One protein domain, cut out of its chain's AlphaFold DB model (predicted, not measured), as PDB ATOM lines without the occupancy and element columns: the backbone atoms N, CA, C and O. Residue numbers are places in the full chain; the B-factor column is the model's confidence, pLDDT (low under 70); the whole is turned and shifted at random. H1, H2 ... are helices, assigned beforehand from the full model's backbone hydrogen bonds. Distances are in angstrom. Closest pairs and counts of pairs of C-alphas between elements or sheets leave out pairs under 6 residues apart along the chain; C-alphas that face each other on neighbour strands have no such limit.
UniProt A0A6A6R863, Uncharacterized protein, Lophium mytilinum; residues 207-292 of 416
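AT A GLANCE: This is residues 207 to 292 of the 416 residues of an uncharacterized protein of Lophium mytilinum (UniProt A0A6A6R863). One long helix, H4, is the spine of this loose, elongated domain: the short helices H1, H2 and H3 gather round its first part, and H5 folds back along its later part to make a helical hairpin with it. A long loop, residues 266 to 277, makes the turn of that hairpin at one end of the whole, and the three short helices lie toward the other end. The printed part has 86 residues, with five named helices in the order H1, H2, H3, H4, H5 and no named strand; its class is all helix. The radius of gyration of the C-alphas is 15.3 A, and the C-alphas span 41 by 24 by 21 A.

IN THESE COORDINATES: Find C-alpha 207 at (8.937, 4.792, -39.442), where H1 begins; it holds residues 207 to 210 and measures 5.0 A from first to last C-alpha. Read on to H2, residues 214 to 222, 12.1 A long, and then to H3, residues 227 to 231, 6.2 A long. H4 begins at C-alpha 239, at (10.853, 6.749, -50.515), and runs 39.1 A to C-alpha 265, at (-22.129, -8.861, -36.338). H5, residues 278 to 284, is 9.9 A long and ends at C-alpha 284, at (-9.765, 5.016, -33.087).

HOW THE PARTS SIT: Start from H4, the hub, which touches H1, H2 and H5. With residues 239 to 247 alone it touches H1, where the closest C-alphas, of Trp 209 and Ala 243, are 5.1 A apart. With residues 239 to 246 alone it touches H2, at a shallow tilt of 29 degrees, the same way; the closest C-alphas, of Asn 214 and Lys 239, are 5.9 A apart. H3 is close to H4 but not clearly touching, the closest C-alphas, of Phe 230 and Ala 245, being 7.3 A apart. Look next at residues 255 to 262 of H4, which alone touch H5: the two helices form a hairpin at a shallow tilt of 28 degrees, opposite ways, with the closest C-alphas, of Ile 258 and Leu 278, 6.3 A apart. H5 is apart from H1, H2 and H3. In H2, H3, H4 and H5 every O i to N i+4 pair is within hydrogen-bond range; H1 is too short for such a pair.

THE WHOLE: The two C-alphas farthest apart, those of Ala 215 and Asp 268, are 41.9 A from each other. The printed part has no cut. The link from H4 to H5, with 12 residues, is long. Mean pLDDT of the printed part is 88.2; look for values under 70 at residues 288 to 292.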
ATOM      1  N   VAL A 207       7.493   4.923 -39.731       89.50
ATOM      2  CA  VAL A 207       8.937   4.792 -39.442       89.50
ATOM      3  C   VAL A 207       9.478   3.405 -39.813       89.50
ATOM      4  O   VAL A 207      10.620   3.286 -40.250       89.50
ATOM      5  N   THR A 208       8.660   2.358 -39.671       90.12
ATOM      6  CA  THR A 208       9.026   0.990 -40.054       90.12
ATOM      7  C   THR A 208       9.162   0.868 -41.567       90.12
ATOM      8  O   THR A 208      10.153   0.309 -42.033       90.12
ATOM      9  N   TRP A 209       8.229   1.446 -42.325       91.75
ATOM     10  CA  TRP A 209       8.293   1.466 -43.786       91.75
ATOM     11  C   TRP A 209       9.437   2.345 -44.296       91.75
ATOM     12  O   TRP A 209      10.293   1.884 -45.043       91.75
ATOM     13  N   LYS A 210       9.569   3.572 -43.784       91.44
ATOM     14  CA  LYS A 210      10.672   4.486 -44.117       91.44
ATOM     15  C   LYS A 210      12.057   3.905 -43.783       91.44
ATOM     16  O   LYS A 210      13.063   4.340 -44.341       91.44
ATOM     17  N   GLY A 211      12.149   2.928 -42.884       89.69
ATOM     18  CA  GLY A 211      13.397   2.217 -42.591       89.69
ATOM     19  C   GLY A 211      13.877   1.282 -43.711       89.69
ATOM     20  O   GLY A 211      15.058   0.945 -43.740       89.69
ATOM     21  N   LEU A 212      13.002   0.875 -44.636       91.19
ATOM     22  CA  LEU A 212      13.309  -0.082 -45.708       91.19
ATOM     23  C   LEU A 212      14.037   0.570 -46.891       91.19
ATOM     24  O   LEU A 212      14.125   1.791 -46.998       91.19
ATOM     25  N   THR A 213      14.605  -0.235 -47.785       92.88
ATOM     26  CA  THR A 213      15.163   0.250 -49.059       92.88
ATOM     27  C   THR A 213      14.041   0.505 -50.072       92.88
ATOM     28  O   THR A 213      12.979  -0.098 -49.951       92.88
ATOM     29  N   ASN A 214      14.272   1.351 -51.086       91.44
ATOM     30  CA  ASN A 214      13.269   1.623 -52.132       91.44
ATOM     31  C   ASN A 214      12.807   0.332 -52.817       91.44
ATOM     32  O   ASN A 214      11.620   0.050 -52.817       91.44
ATOM     33  N   ALA A 215      13.742  -0.534 -53.218       91.31
ATOM     34  CA  ALA A 215      13.410  -1.834 -53.807       91.31
ATOM     35  C   ALA A 215      12.483  -2.695 -52.920       91.31
ATOM     36  O   ALA A 215      11.609  -3.388 -53.428       91.31
ATOM     37  N   ARG A 216      12.640  -2.640 -51.587       92.00
ATOM     38  CA  ARG A 216      11.759  -3.359 -50.649       92.00
ATOM     39  C   ARG A 216      10.389  -2.704 -50.495       92.00
ATOM     40  O   ARG A 216       9.433  -3.403 -50.182       92.00
ATOM     41  N   LEU A 217      10.305  -1.386 -50.657       92.31
ATOM     42  CA  LEU A 217       9.036  -0.663 -50.661       92.31
ATOM     43  C   LEU A 217       8.268  -0.951 -51.949       92.31
ATOM     44  O   LEU A 217       7.105  -1.321 -51.875       92.31
ATOM     45  N   GLU A 218       8.937  -0.900 -53.097       91.81
ATOM     46  CA  GLU A 218       8.358  -1.268 -54.391       91.81
ATOM     47  C   GLU A 218       7.867  -2.717 -54.399       91.81
ATOM     48  O   GLU A 218       6.735  -2.980 -54.787       91.81
ATOM     49  N   GLU A 219       8.683  -3.659 -53.911       92.75
ATOM     50  CA  GLU A 219       8.278  -5.060 -53.744       92.75
ATOM     51  C   GLU A 219       7.038  -5.177 -52.846       92.75
ATOM     52  O   GLU A 219       6.126  -5.940 -53.149       92.75
ATOM     53  N   ALA A 220       6.970  -4.402 -51.758       91.56
ATOM     54  CA  ALA A 220       5.841  -4.433 -50.835       91.56
ATOM     55  C   ALA A 220       4.554  -3.827 -51.413       91.56
ATOM     56  O   ALA A 220       3.476  -4.308 -51.051       91.56
ATOM     57  N   ILE A 221       4.660  -2.801 -52.266       91.44
ATOM     58  CA  ILE A 221       3.529  -2.198 -52.983       91.44
ATOM     59  C   ILE A 221       3.035  -3.168 -54.060       91.44
ATOM     60  O   ILE A 221       1.854  -3.496 -54.093       91.44
ATOM     61  N   LYS A 222       3.946  -3.715 -54.874       90.69
ATOM     62  CA  LYS A 222       3.621  -4.711 -55.908       90.69
ATOM     63  C   LYS A 222       2.987  -5.969 -55.317       90.69
ATOM     64  O   LYS A 222       2.016  -6.475 -55.855       90.69
ATOM     65  N   ALA A 223       3.474  -6.443 -54.169       90.12
ATOM     66  CA  ALA A 223       2.892  -7.594 -53.475       90.12
ATOM     67  C   ALA A 223       1.466  -7.355 -52.937       90.12
ATOM     68  O   ALA A 223       0.806  -8.313 -52.543       90.12
ATOM     69  N   ARG A 224       1.019  -6.096 -52.863       86.81
ATOM     70  CA  ARG A 224      -0.331  -5.685 -52.440       86.81
ATOM     71  C   ARG A 224      -1.212  -5.252 -53.614       86.81
ATOM     72  O   ARG A 224      -2.338  -4.835 -53.377       86.81
ATOM     73  N   ASP A 225      -0.690  -5.346 -54.835       88.94
ATOM     74  CA  ASP A 225      -1.426  -5.118 -56.079       88.94
ATOM     75  C   ASP A 225      -2.042  -3.711 -56.225       88.94
ATOM     76  O   ASP A 225      -3.110  -3.541 -56.795       88.94
ATOM     77  N   PHE A 226      -1.370  -2.679 -55.695       89.75
ATOM     78  CA  PHE A 226      -1.776  -1.270 -55.866       89.75
ATOM     79  C   PHE A 226      -0.671  -0.408 -56.495       89.75
ATOM     80  O   PHE A 226      -0.615   0.807 -56.317       89.75
ATOM     81  N   TRP A 227       0.261  -1.047 -57.210       90.38
ATOM     82  CA  TRP A 227       1.383  -0.344 -57.833       90.38
ATOM     83  C   TRP A 227       0.916   0.682 -58.868       90.38
ATOM     84  O   TRP A 227       1.419   1.800 -58.862       90.38
ATOM     85  N   ASP A 228      -0.065   0.328 -59.695       89.25
ATOM     86  CA  ASP A 228      -0.563   1.216 -60.747       89.25
ATOM     87  C   ASP A 228      -1.284   2.436 -60.150       89.25
ATOM     88  O   ASP A 228      -0.948   3.567 -60.487       89.25
ATOM     89  N   GLU A 229      -2.143   2.232 -59.142       88.12
ATOM     90  CA  GLU A 229      -2.808   3.329 -58.413       88.12
ATOM     91  C   GLU A 229      -1.797   4.267 -57.731       88.12
ATOM     92  O   GLU A 229      -1.968   5.488 -57.711       88.12
ATOM     93  N   PHE A 230      -0.707   3.715 -57.188       88.06
ATOM     94  CA  PHE A 230       0.366   4.525 -56.618       88.06
ATOM     95  C   PHE A 230       1.089   5.357 -57.686       88.06
ATOM     96  O   PHE A 230       1.406   6.521 -57.438       88.06
ATOM     97  N   MET A 231       1.340   4.786 -58.865       87.12
ATOM     98  CA  MET A 231       2.010   5.476 -59.974       87.12
ATOM     99  C   MET A 231       1.142   6.561 -60.616       87.12
ATOM    100  O   MET A 231       1.682   7.564 -61.081       87.12
ATOM    101  N   ASP A 232      -0.178   6.396 -60.581       85.50
ATOM    102  CA  ASP A 232      -1.141   7.407 -61.019       85.50
ATOM    103  C   ASP A 232      -1.298   8.556 -60.006       85.50
ATOM    104  O   ASP A 232      -1.868   9.606 -60.317       85.50
ATOM    105  N   SER A 233      -0.776   8.392 -58.786       80.56
ATOM    106  CA  SER A 233      -0.767   9.454 -57.785       80.56
ATOM    107  C   SER A 233       0.318  10.502 -58.077       80.56
ATOM    108  O   SER A 233       1.467  10.192 -58.392       80.56
ATOM    109  N   ASP A 234      -0.010  11.780 -57.873       73.88
ATOM    110  CA  ASP A 234       0.931  12.902 -58.032       73.88
ATOM    111  C   ASP A 234       2.074  12.911 -56.982       73.88
ATOM    112  O   ASP A 234       2.864  13.856 -56.915       73.88
ATOM    113  N   GLU A 235       2.156  11.901 -56.109       75.12
ATOM    114  CA  GLU A 235       3.056  11.870 -54.949       75.12
ATOM    115  C   GLU A 235       4.502  11.474 -55.307       75.12
ATOM    116  O   GLU A 235       5.441  11.735 -54.540       75.12
ATOM    117  N   GLY A 236       4.694  10.916 -56.508       72.69
ATOM    118  CA  GLY A 236       5.984  10.531 -57.078       72.69
ATOM    119  C   GLY A 236       6.657   9.339 -56.381       72.69
ATOM    120  O   GLY A 236       6.344   8.968 -55.254       72.69
ATOM    121  N   GLU A 237       7.679   8.760 -57.018       85.06
ATOM    122  CA  GLU A 237       8.409   7.569 -56.533       85.06
ATOM    123  C   GLU A 237       9.363   7.846 -55.350       85.06
ATOM    124  O   GLU A 237      10.409   7.212 -55.166       85.06
ATOM    125  N   THR A 238       9.053   8.835 -54.513       89.50
ATOM    126  CA  THR A 238       9.898   9.120 -53.360       89.50
ATOM    127  C   THR A 238       9.747   8.019 -52.316       89.50
ATOM    128  O   THR A 238       8.657   7.532 -52.022       89.50
ATOM    129  N   LYS A 239      10.852   7.687 -51.647       91.62
ATOM    130  CA  LYS A 239      10.853   6.749 -50.515       91.62
ATOM    131  C   LYS A 239       9.816   7.107 -49.442       91.62
ATOM    132  O   LYS A 239       9.295   6.233 -48.752       91.62
ATOM    133  N   LYS A 240       9.580   8.409 -49.253       92.50
ATOM    134  CA  LYS A 240       8.581   8.924 -48.320       92.50
ATOM    135  C   LYS A 240       7.170   8.596 -48.816       92.50
ATOM    136  O   LYS A 240       6.443   7.989 -48.043       92.50
ATOM    137  N   ALA A 241       6.843   8.931 -50.063       91.62
ATOM    138  CA  ALA A 241       5.540   8.658 -50.669       91.62
ATOM    139  C   ALA A 241       5.212   7.160 -50.651       91.62
ATOM    140  O   ALA A 241       4.203   6.770 -50.084       91.62
ATOM    141  N   MET A 242       6.131   6.295 -51.099       92.19
ATOM    142  CA  MET A 242       5.933   4.837 -51.050       92.19
ATOM    143  C   MET A 242       5.641   4.325 -49.629       92.19
ATOM    144  O   MET A 242       4.808   3.446 -49.419       92.19
ATOM    145  N   ALA A 243       6.345   4.862 -48.626       93.00
ATOM    146  CA  ALA A 243       6.135   4.483 -47.235       93.00
ATOM    147  C   ALA A 243       4.828   5.048 -46.648       93.00
ATOM    148  O   ALA A 243       4.260   4.403 -45.771       93.00
ATOM    149  N   GLU A 244       4.370   6.227 -47.077       92.38
ATOM    150  CA  GLU A 244       3.066   6.790 -46.692       92.38
ATOM    151  C   GLU A 244       1.930   5.991 -47.342       92.38
ATOM    152  O   GLU A 244       1.061   5.505 -46.618       92.38
ATOM    153  N   ALA A 245       2.026   5.717 -48.643       91.81
ATOM    154  CA  ALA A 245       1.062   4.922 -49.396       91.81
ATOM    155  C   ALA A 245       0.879   3.508 -48.817       91.81
ATOM    156  O   ALA A 245      -0.244   3.048 -48.645       91.81
ATOM    157  N   LEU A 246       1.961   2.833 -48.407       92.44
ATOM    158  CA  LEU A 246       1.867   1.524 -47.742       92.44
ATOM    159  C   LEU A 246       1.141   1.575 -46.391       92.44
ATOM    160  O   LEU A 246       0.416   0.643 -46.048       92.44
ATOM    161  N   VAL A 247       1.344   2.638 -45.603       92.06
ATOM    162  CA  VAL A 247       0.620   2.821 -44.334       92.06
ATOM    163  C   VAL A 247      -0.855   3.069 -44.605       92.06
ATOM    164  O   VAL A 247      -1.705   2.502 -43.922       92.06
ATOM    165  N   GLU A 248      -1.146   3.926 -45.576       91.62
ATOM    166  CA  GLU A 248      -2.501   4.312 -45.942       91.62
ATOM    167  C   GLU A 248      -3.294   3.127 -46.482       91.62
ATOM    168  O   GLU A 248      -4.395   2.868 -46.002       91.62
ATOM    169  N   TRP A 249      -2.690   2.334 -47.367       91.56
ATOM    170  CA  TRP A 249      -3.271   1.097 -47.871       91.56
ATOM    171  C   TRP A 249      -3.532   0.093 -46.739       91.56
ATOM    172  O   TRP A 249      -4.661  -0.365 -46.566       91.56
ATOM    173  N   ASP A 250      -2.532  -0.199 -45.890       91.50
ATOM    174  CA  ASP A 250      -2.696  -1.149 -44.776       91.50
ATOM    175  C   ASP A 250      -3.817  -0.697 -43.807       91.50
ATOM    176  O   ASP A 250      -4.514  -1.542 -43.237       91.50
ATOM    177  N   LEU A 251      -3.998   0.616 -43.609       92.12
ATOM    178  CA  LEU A 251      -5.084   1.190 -42.805       92.12
ATOM    179  C   LEU A 251      -6.438   1.134 -43.519       92.12
ATOM    180  O   LEU A 251      -7.439   0.820 -42.876       92.12
ATOM    181  N   ALA A 252      -6.484   1.411 -44.822       91.31
ATOM    182  CA  ALA A 252      -7.706   1.372 -45.618       91.31
ATOM    183  C   ALA A 252      -8.313  -0.036 -45.622       91.31
ATOM    184  O   ALA A 252      -9.492  -0.193 -45.301       91.31
ATOM    185  N   ILE A 253      -7.494  -1.069 -45.845       91.31
ATOM    186  CA  ILE A 253      -7.956  -2.461 -45.771       91.31
ATOM    187  C   ILE A 253      -8.433  -2.796 -44.346       91.31
ATOM    188  O   ILE A 253      -9.344  -3.595 -44.172       91.31
ATOM    189  N   LEU A 254      -7.845  -2.209 -43.291       93.06
ATOM    190  CA  LEU A 254      -8.238  -2.529 -41.904       93.06
ATOM    191  C   LEU A 254      -9.613  -1.940 -41.609       93.06
ATOM    192  O   LEU A 254     -10.467  -2.608 -41.038       93.06
ATOM    193  N   LYS A 255      -9.843  -0.703 -42.048       93.00
ATOM    194  CA  LYS A 255     -11.161  -0.073 -41.970       93.00
ATOM    195  C   LYS A 255     -12.201  -0.846 -42.766       93.00
ATOM    196  O   LYS A 255     -13.312  -1.001 -42.277       93.00
ATOM    197  N   GLY A 256     -11.845  -1.327 -43.958       91.75
ATOM    198  CA  GLY A 256     -12.705  -2.191 -44.765       91.75
ATOM    199  C   GLY A 256     -13.096  -3.466 -44.019       91.75
ATOM    200  O   GLY A 256     -14.277  -3.760 -43.900       91.75
ATOM    201  N   GLU A 257     -12.127  -4.168 -43.429       92.75
ATOM    202  CA  GLU A 257     -12.394  -5.363 -42.616       92.75
ATOM    203  C   GLU A 257     -13.286  -5.084 -41.408       92.75
ATOM    204  O   GLU A 257     -14.227  -5.832 -41.170       92.75
ATOM    205  N   ILE A 258     -13.029  -4.007 -40.660       93.06
ATOM    206  CA  ILE A 258     -13.860  -3.654 -39.503       93.06
ATOM    207  C   ILE A 258     -15.288  -3.327 -39.956       93.06
ATOM    208  O   ILE A 258     -16.232  -3.781 -39.321       93.06
ATOM    209  N   ARG A 259     -15.467  -2.600 -41.068       93.25
ATOM    210  CA  ARG A 259     -16.798  -2.315 -41.633       93.25
ATOM    211  C   ARG A 259     -17.538  -3.588 -42.038       93.25
ATOM    212  O   ARG A 259     -18.691  -3.735 -41.661       93.25
ATOM    213  N   MET A 260     -16.869  -4.523 -42.716       92.94
ATOM    214  CA  MET A 260     -17.466  -5.822 -43.047       92.94
ATOM    215  C   MET A 260     -17.863  -6.598 -41.784       92.94
ATOM    216  O   MET A 260     -18.943  -7.176 -41.718       92.94
ATOM    217  N   GLU A 261     -17.028  -6.583 -40.744       92.94
ATOM    218  CA  GLU A 261     -17.348  -7.269 -39.490       92.94
ATOM    219  C   GLU A 261     -18.532  -6.606 -38.757       92.94
ATOM    220  O   GLU A 261     -19.328  -7.307 -38.125       92.94
ATOM    221  N   ILE A 262     -18.682  -5.278 -38.872       94.19
ATOM    222  CA  ILE A 262     -19.840  -4.515 -38.374       94.19
ATOM    223  C   ILE A 262     -21.104  -4.889 -39.148       94.19
ATOM    224  O   ILE A 262     -22.153  -5.061 -38.536       94.19
ATOM    225  N   GLU A 263     -21.024  -5.035 -40.469       94.56
ATOM    226  CA  GLU A 263     -22.162  -5.465 -41.291       94.56
ATOM    227  C   GLU A 263     -22.639  -6.870 -40.900       94.56
ATOM    228  O   GLU A 263     -23.841  -7.128 -40.859       94.56
ATOM    229  N   VAL A 264     -21.711  -7.767 -40.552       95.31
ATOM    230  CA  VAL A 264     -22.028  -9.156 -40.188       95.31
ATOM    231  C   VAL A 264     -22.516  -9.298 -38.741       95.31
ATOM    232  O   VAL A 264     -23.472 -10.033 -38.492       95.31
ATOM    233  N   ASN A 265     -21.874  -8.633 -37.772       94.62
ATOM    234  CA  ASN A 265     -22.129  -8.861 -36.338       94.62
ATOM    235  C   ASN A 265     -22.747  -7.664 -35.600       94.62
ATOM    236  O   ASN A 265     -23.149  -7.799 -34.442       94.62
ATOM    237  N   GLY A 266     -22.822  -6.503 -36.247       93.88
ATOM    238  CA  GLY A 266     -23.269  -5.241 -35.665       93.88
ATOM    239  C   GLY A 266     -22.137  -4.394 -35.055       93.88
ATOM    240  O   GLY A 266     -21.067  -4.908 -34.723       93.88
ATOM    241  N   PRO A 267     -22.373  -3.082 -34.862       94.06
ATOM    242  CA  PRO A 267     -21.365  -2.124 -34.387       94.06
ATOM    243  C   PRO A 267     -20.913  -2.363 -32.938       94.06
ATOM    244  O   PRO A 267     -19.750  -2.135 -32.606       94.06
ATOM    245  N   ASP A 268     -21.805  -2.883 -32.093       94.00
ATOM    246  CA  ASP A 268     -21.546  -3.148 -30.671       94.00
ATOM    247  C   ASP A 268     -20.796  -4.469 -30.424       94.00
ATOM    248  O   ASP A 268     -20.506  -4.826 -29.274       94.00
ATOM    249  N   TYR A 269     -20.497  -5.229 -31.482       93.12
ATOM    250  CA  TYR A 269     -19.781  -6.491 -31.365       93.12
ATOM    251  C   TYR A 269     -18.367  -6.270 -30.815       93.12
ATOM    252  O   TYR A 269     -17.674  -5.321 -31.185       93.12
ATOM    253  N   LYS A 270     -17.925  -7.170 -29.931       93.44
ATOM    254  CA  LYS A 270     -16.582  -7.152 -29.338       93.44
ATOM    255  C   LYS A 270     -15.810  -8.380 -29.781       93.44
ATOM    256  O   LYS A 270     -16.247  -9.509 -29.550       93.44
ATOM    257  N   LEU A 271     -14.638  -8.157 -30.370       89.25
ATOM    258  CA  LEU A 271     -13.752  -9.247 -30.756       89.25
ATOM    259  C   LEU A 271     -13.228  -9.989 -29.514       89.25
ATOM    260  O   LEU A 271     -12.963  -9.376 -28.474       89.25
ATOM    261  N   PRO A 272     -13.037 -11.317 -29.597       87.50
ATOM    262  CA  PRO A 272     -12.555 -12.102 -28.472       87.50
ATOM    263  C   PRO A 272     -11.171 -11.618 -28.025       87.50
ATOM    264  O   PRO A 272     -10.219 -11.599 -28.802       87.50
ATOM    265  N   GLY A 273     -11.053 -11.267 -26.743       87.06
ATOM    266  CA  GLY A 273      -9.808 -10.756 -26.166       87.06
ATOM    267  C   GLY A 273      -9.626  -9.240 -26.272       87.06
ATOM    268  O   GLY A 273      -8.570  -8.755 -25.873       87.06
ATOM    269  N   ARG A 274     -10.634  -8.501 -26.753       88.00
ATOM    270  CA  ARG A 274     -10.670  -7.035 -26.720       88.00
ATOM    271  C   ARG A 274     -11.848  -6.519 -25.898       88.00
ATOM    272  O   ARG A 274     -12.866  -7.192 -25.745       88.00
ATOM    273  N   GLU A 275     -11.669  -5.327 -25.343       90.31
ATOM    274  CA  GLU A 275     -12.699  -4.620 -24.574       90.31
ATOM    275  C   GLU A 275     -13.483  -3.622 -25.438       90.31
ATOM    276  O   GLU A 275     -14.638  -3.334 -25.116       90.31
ATOM    277  N   GLU A 276     -12.874  -3.157 -26.528       92.12
ATOM    278  CA  GLU A 276     -13.424  -2.197 -27.490       92.12
ATOM    279  C   GLU A 276     -14.474  -2.851 -28.406       92.12
ATOM    280  O   GLU A 276     -14.358  -4.033 -28.760       92.12
ATOM    281  N   THR A 277     -15.504  -2.090 -28.782       93.88
ATOM    282  CA  THR A 277     -16.452  -2.492 -29.837       93.88
ATOM    283  C   THR A 277     -15.857  -2.276 -31.229       93.88
ATOM    284  O   THR A 277     -14.869  -1.560 -31.396       93.88
ATOM    285  N   LEU A 278     -16.448  -2.886 -32.257       92.69
ATOM    286  CA  LEU A 278     -16.015  -2.658 -33.636       92.69
ATOM    287  C   LEU A 278     -16.149  -1.185 -34.056       92.69
ATOM    288  O   LEU A 278     -15.285  -0.684 -34.775       92.69
ATOM    289  N   ASP A 279     -17.193  -0.487 -33.597       92.75
ATOM    290  CA  ASP A 279     -17.370   0.945 -33.872       92.75
ATOM    291  C   ASP A 279     -16.300   1.803 -33.176       92.75
ATOM    292  O   ASP A 279     -15.699   2.678 -33.801       92.75
ATOM    293  N   GLU A 280     -15.966   1.487 -31.920       94.38
ATOM    294  CA  GLU A 280     -14.860   2.130 -31.195       94.38
ATOM    295  C   GLU A 280     -13.521   1.893 -31.906       94.38
ATOM    296  O   GLU A 280     -12.767   2.837 -32.152       94.38
ATOM    297  N   MET A 281     -13.258   0.656 -32.337       92.38
ATOM    298  CA  MET A 281     -12.061   0.331 -33.112       92.38
ATOM    299  C   MET A 281     -11.996   1.115 -34.427       92.38
ATOM    300  O   MET A 281     -10.916   1.542 -34.832       92.38
ATOM    301  N   LEU A 282     -13.126   1.305 -35.116       92.25
ATOM    302  CA  LEU A 282     -13.177   2.088 -36.350       92.25
ATOM    303  C   LEU A 282     -12.927   3.579 -36.085       92.25
ATOM    304  O   LEU A 282     -12.231   4.225 -36.874       92.25
ATOM    305  N   ALA A 283     -13.467   4.107 -34.984       91.62
ATOM    306  CA  ALA A 283     -13.305   5.494 -34.560       91.62
ATOM    307  C   ALA A 283     -11.866   5.825 -34.124       91.62
ATOM    308  O   ALA A 283     -11.388   6.934 -34.374       91.62
ATOM    309  N   ASP A 284     -11.153   4.860 -33.538       91.12
ATOM    310  CA  ASP A 284      -9.765   5.016 -33.087       91.12
ATOM    311  C   ASP A 284      -8.737   5.033 -34.231       91.12
ATOM    312  O   ASP A 284      -7.580   5.448 -34.053       91.12
ATOM    313  N   LEU A 285      -9.128   4.594 -35.430       89.81
ATOM    314  CA  LEU A 285      -8.257   4.653 -36.595       89.81
ATOM    315  C   LEU A 285      -8.164   6.091 -37.124       89.81
ATOM    316  O   LEU A 285      -9.183   6.764 -37.287       89.81
ATOM    317  N   PRO A 286      -6.952   6.569 -37.475       85.75
ATOM    318  CA  PRO A 286      -6.773   7.927 -37.978       85.75
ATOM    319  C   PRO A 286      -7.670   8.139 -39.193       85.75
ATOM    320  O   PRO A 286      -7.729   7.258 -40.050       85.75
ATOM    321  N   ALA A 287      -8.366   9.277 -39.282       76.75
ATOM    322  CA  ALA A 287      -9.205   9.600 -40.434       76.75
ATOM    323  C   ALA A 287      -8.422   9.359 -41.734       76.75
ATOM    324  O   ALA A 287      -7.233   9.684 -41.807       76.75
ATOM    325  N   ASN A 288      -9.068   8.744 -42.733       66.94
ATOM    326  CA  ASN A 288      -8.417   8.575 -44.025       66.94
ATOM    327  C   ASN A 288      -8.071   9.984 -44.514       66.94
ATOM    328  O   ASN A 288      -8.965  10.804 -44.726       66.94
ATOM    329  N   LYS A 289      -6.780  10.254 -44.725       60.97
ATOM    330  CA  LYS A 289      -6.436  10.993 -45.933       60.97
ATOM    331  C   LYS A 289      -6.986  10.091 -47.014       60.97
ATOM    332  O   LYS A 289      -6.705   8.906 -46.970       60.97
ATOM    333  N   VAL A 290      -8.001  10.551 -47.723       42.16
ATOM    334  CA  VAL A 290      -8.692   9.712 -48.692       42.16
ATOM    335  C   VAL A 290      -7.610   9.285 -49.683       42.16
ATOM    336  O   VAL A 290      -7.128  10.178 -50.389       42.16
ATOM    337  N   PRO A 291      -7.207   7.996 -49.743       45.81
ATOM    338  CA  PRO A 291      -6.509   7.560 -50.933       45.81
ATOM    339  C   PRO A 291      -7.507   7.850 -52.039       45.81
ATOM    340  O   PRO A 291      -8.705   7.596 -51.859       45.81
ATOM    341  N   LYS A 292      -7.058   8.490 -53.119       47.59
ATOM    342  CA  LYS A 292      -7.894   8.803 -54.282       47.59
ATOM    343  C   LYS A 292      -8.264   7.497 -55.005       47.59
ATOM    344  O   LYS A 292      -8.032   7.361 -56.196       47.59
TER     345      LYS A 292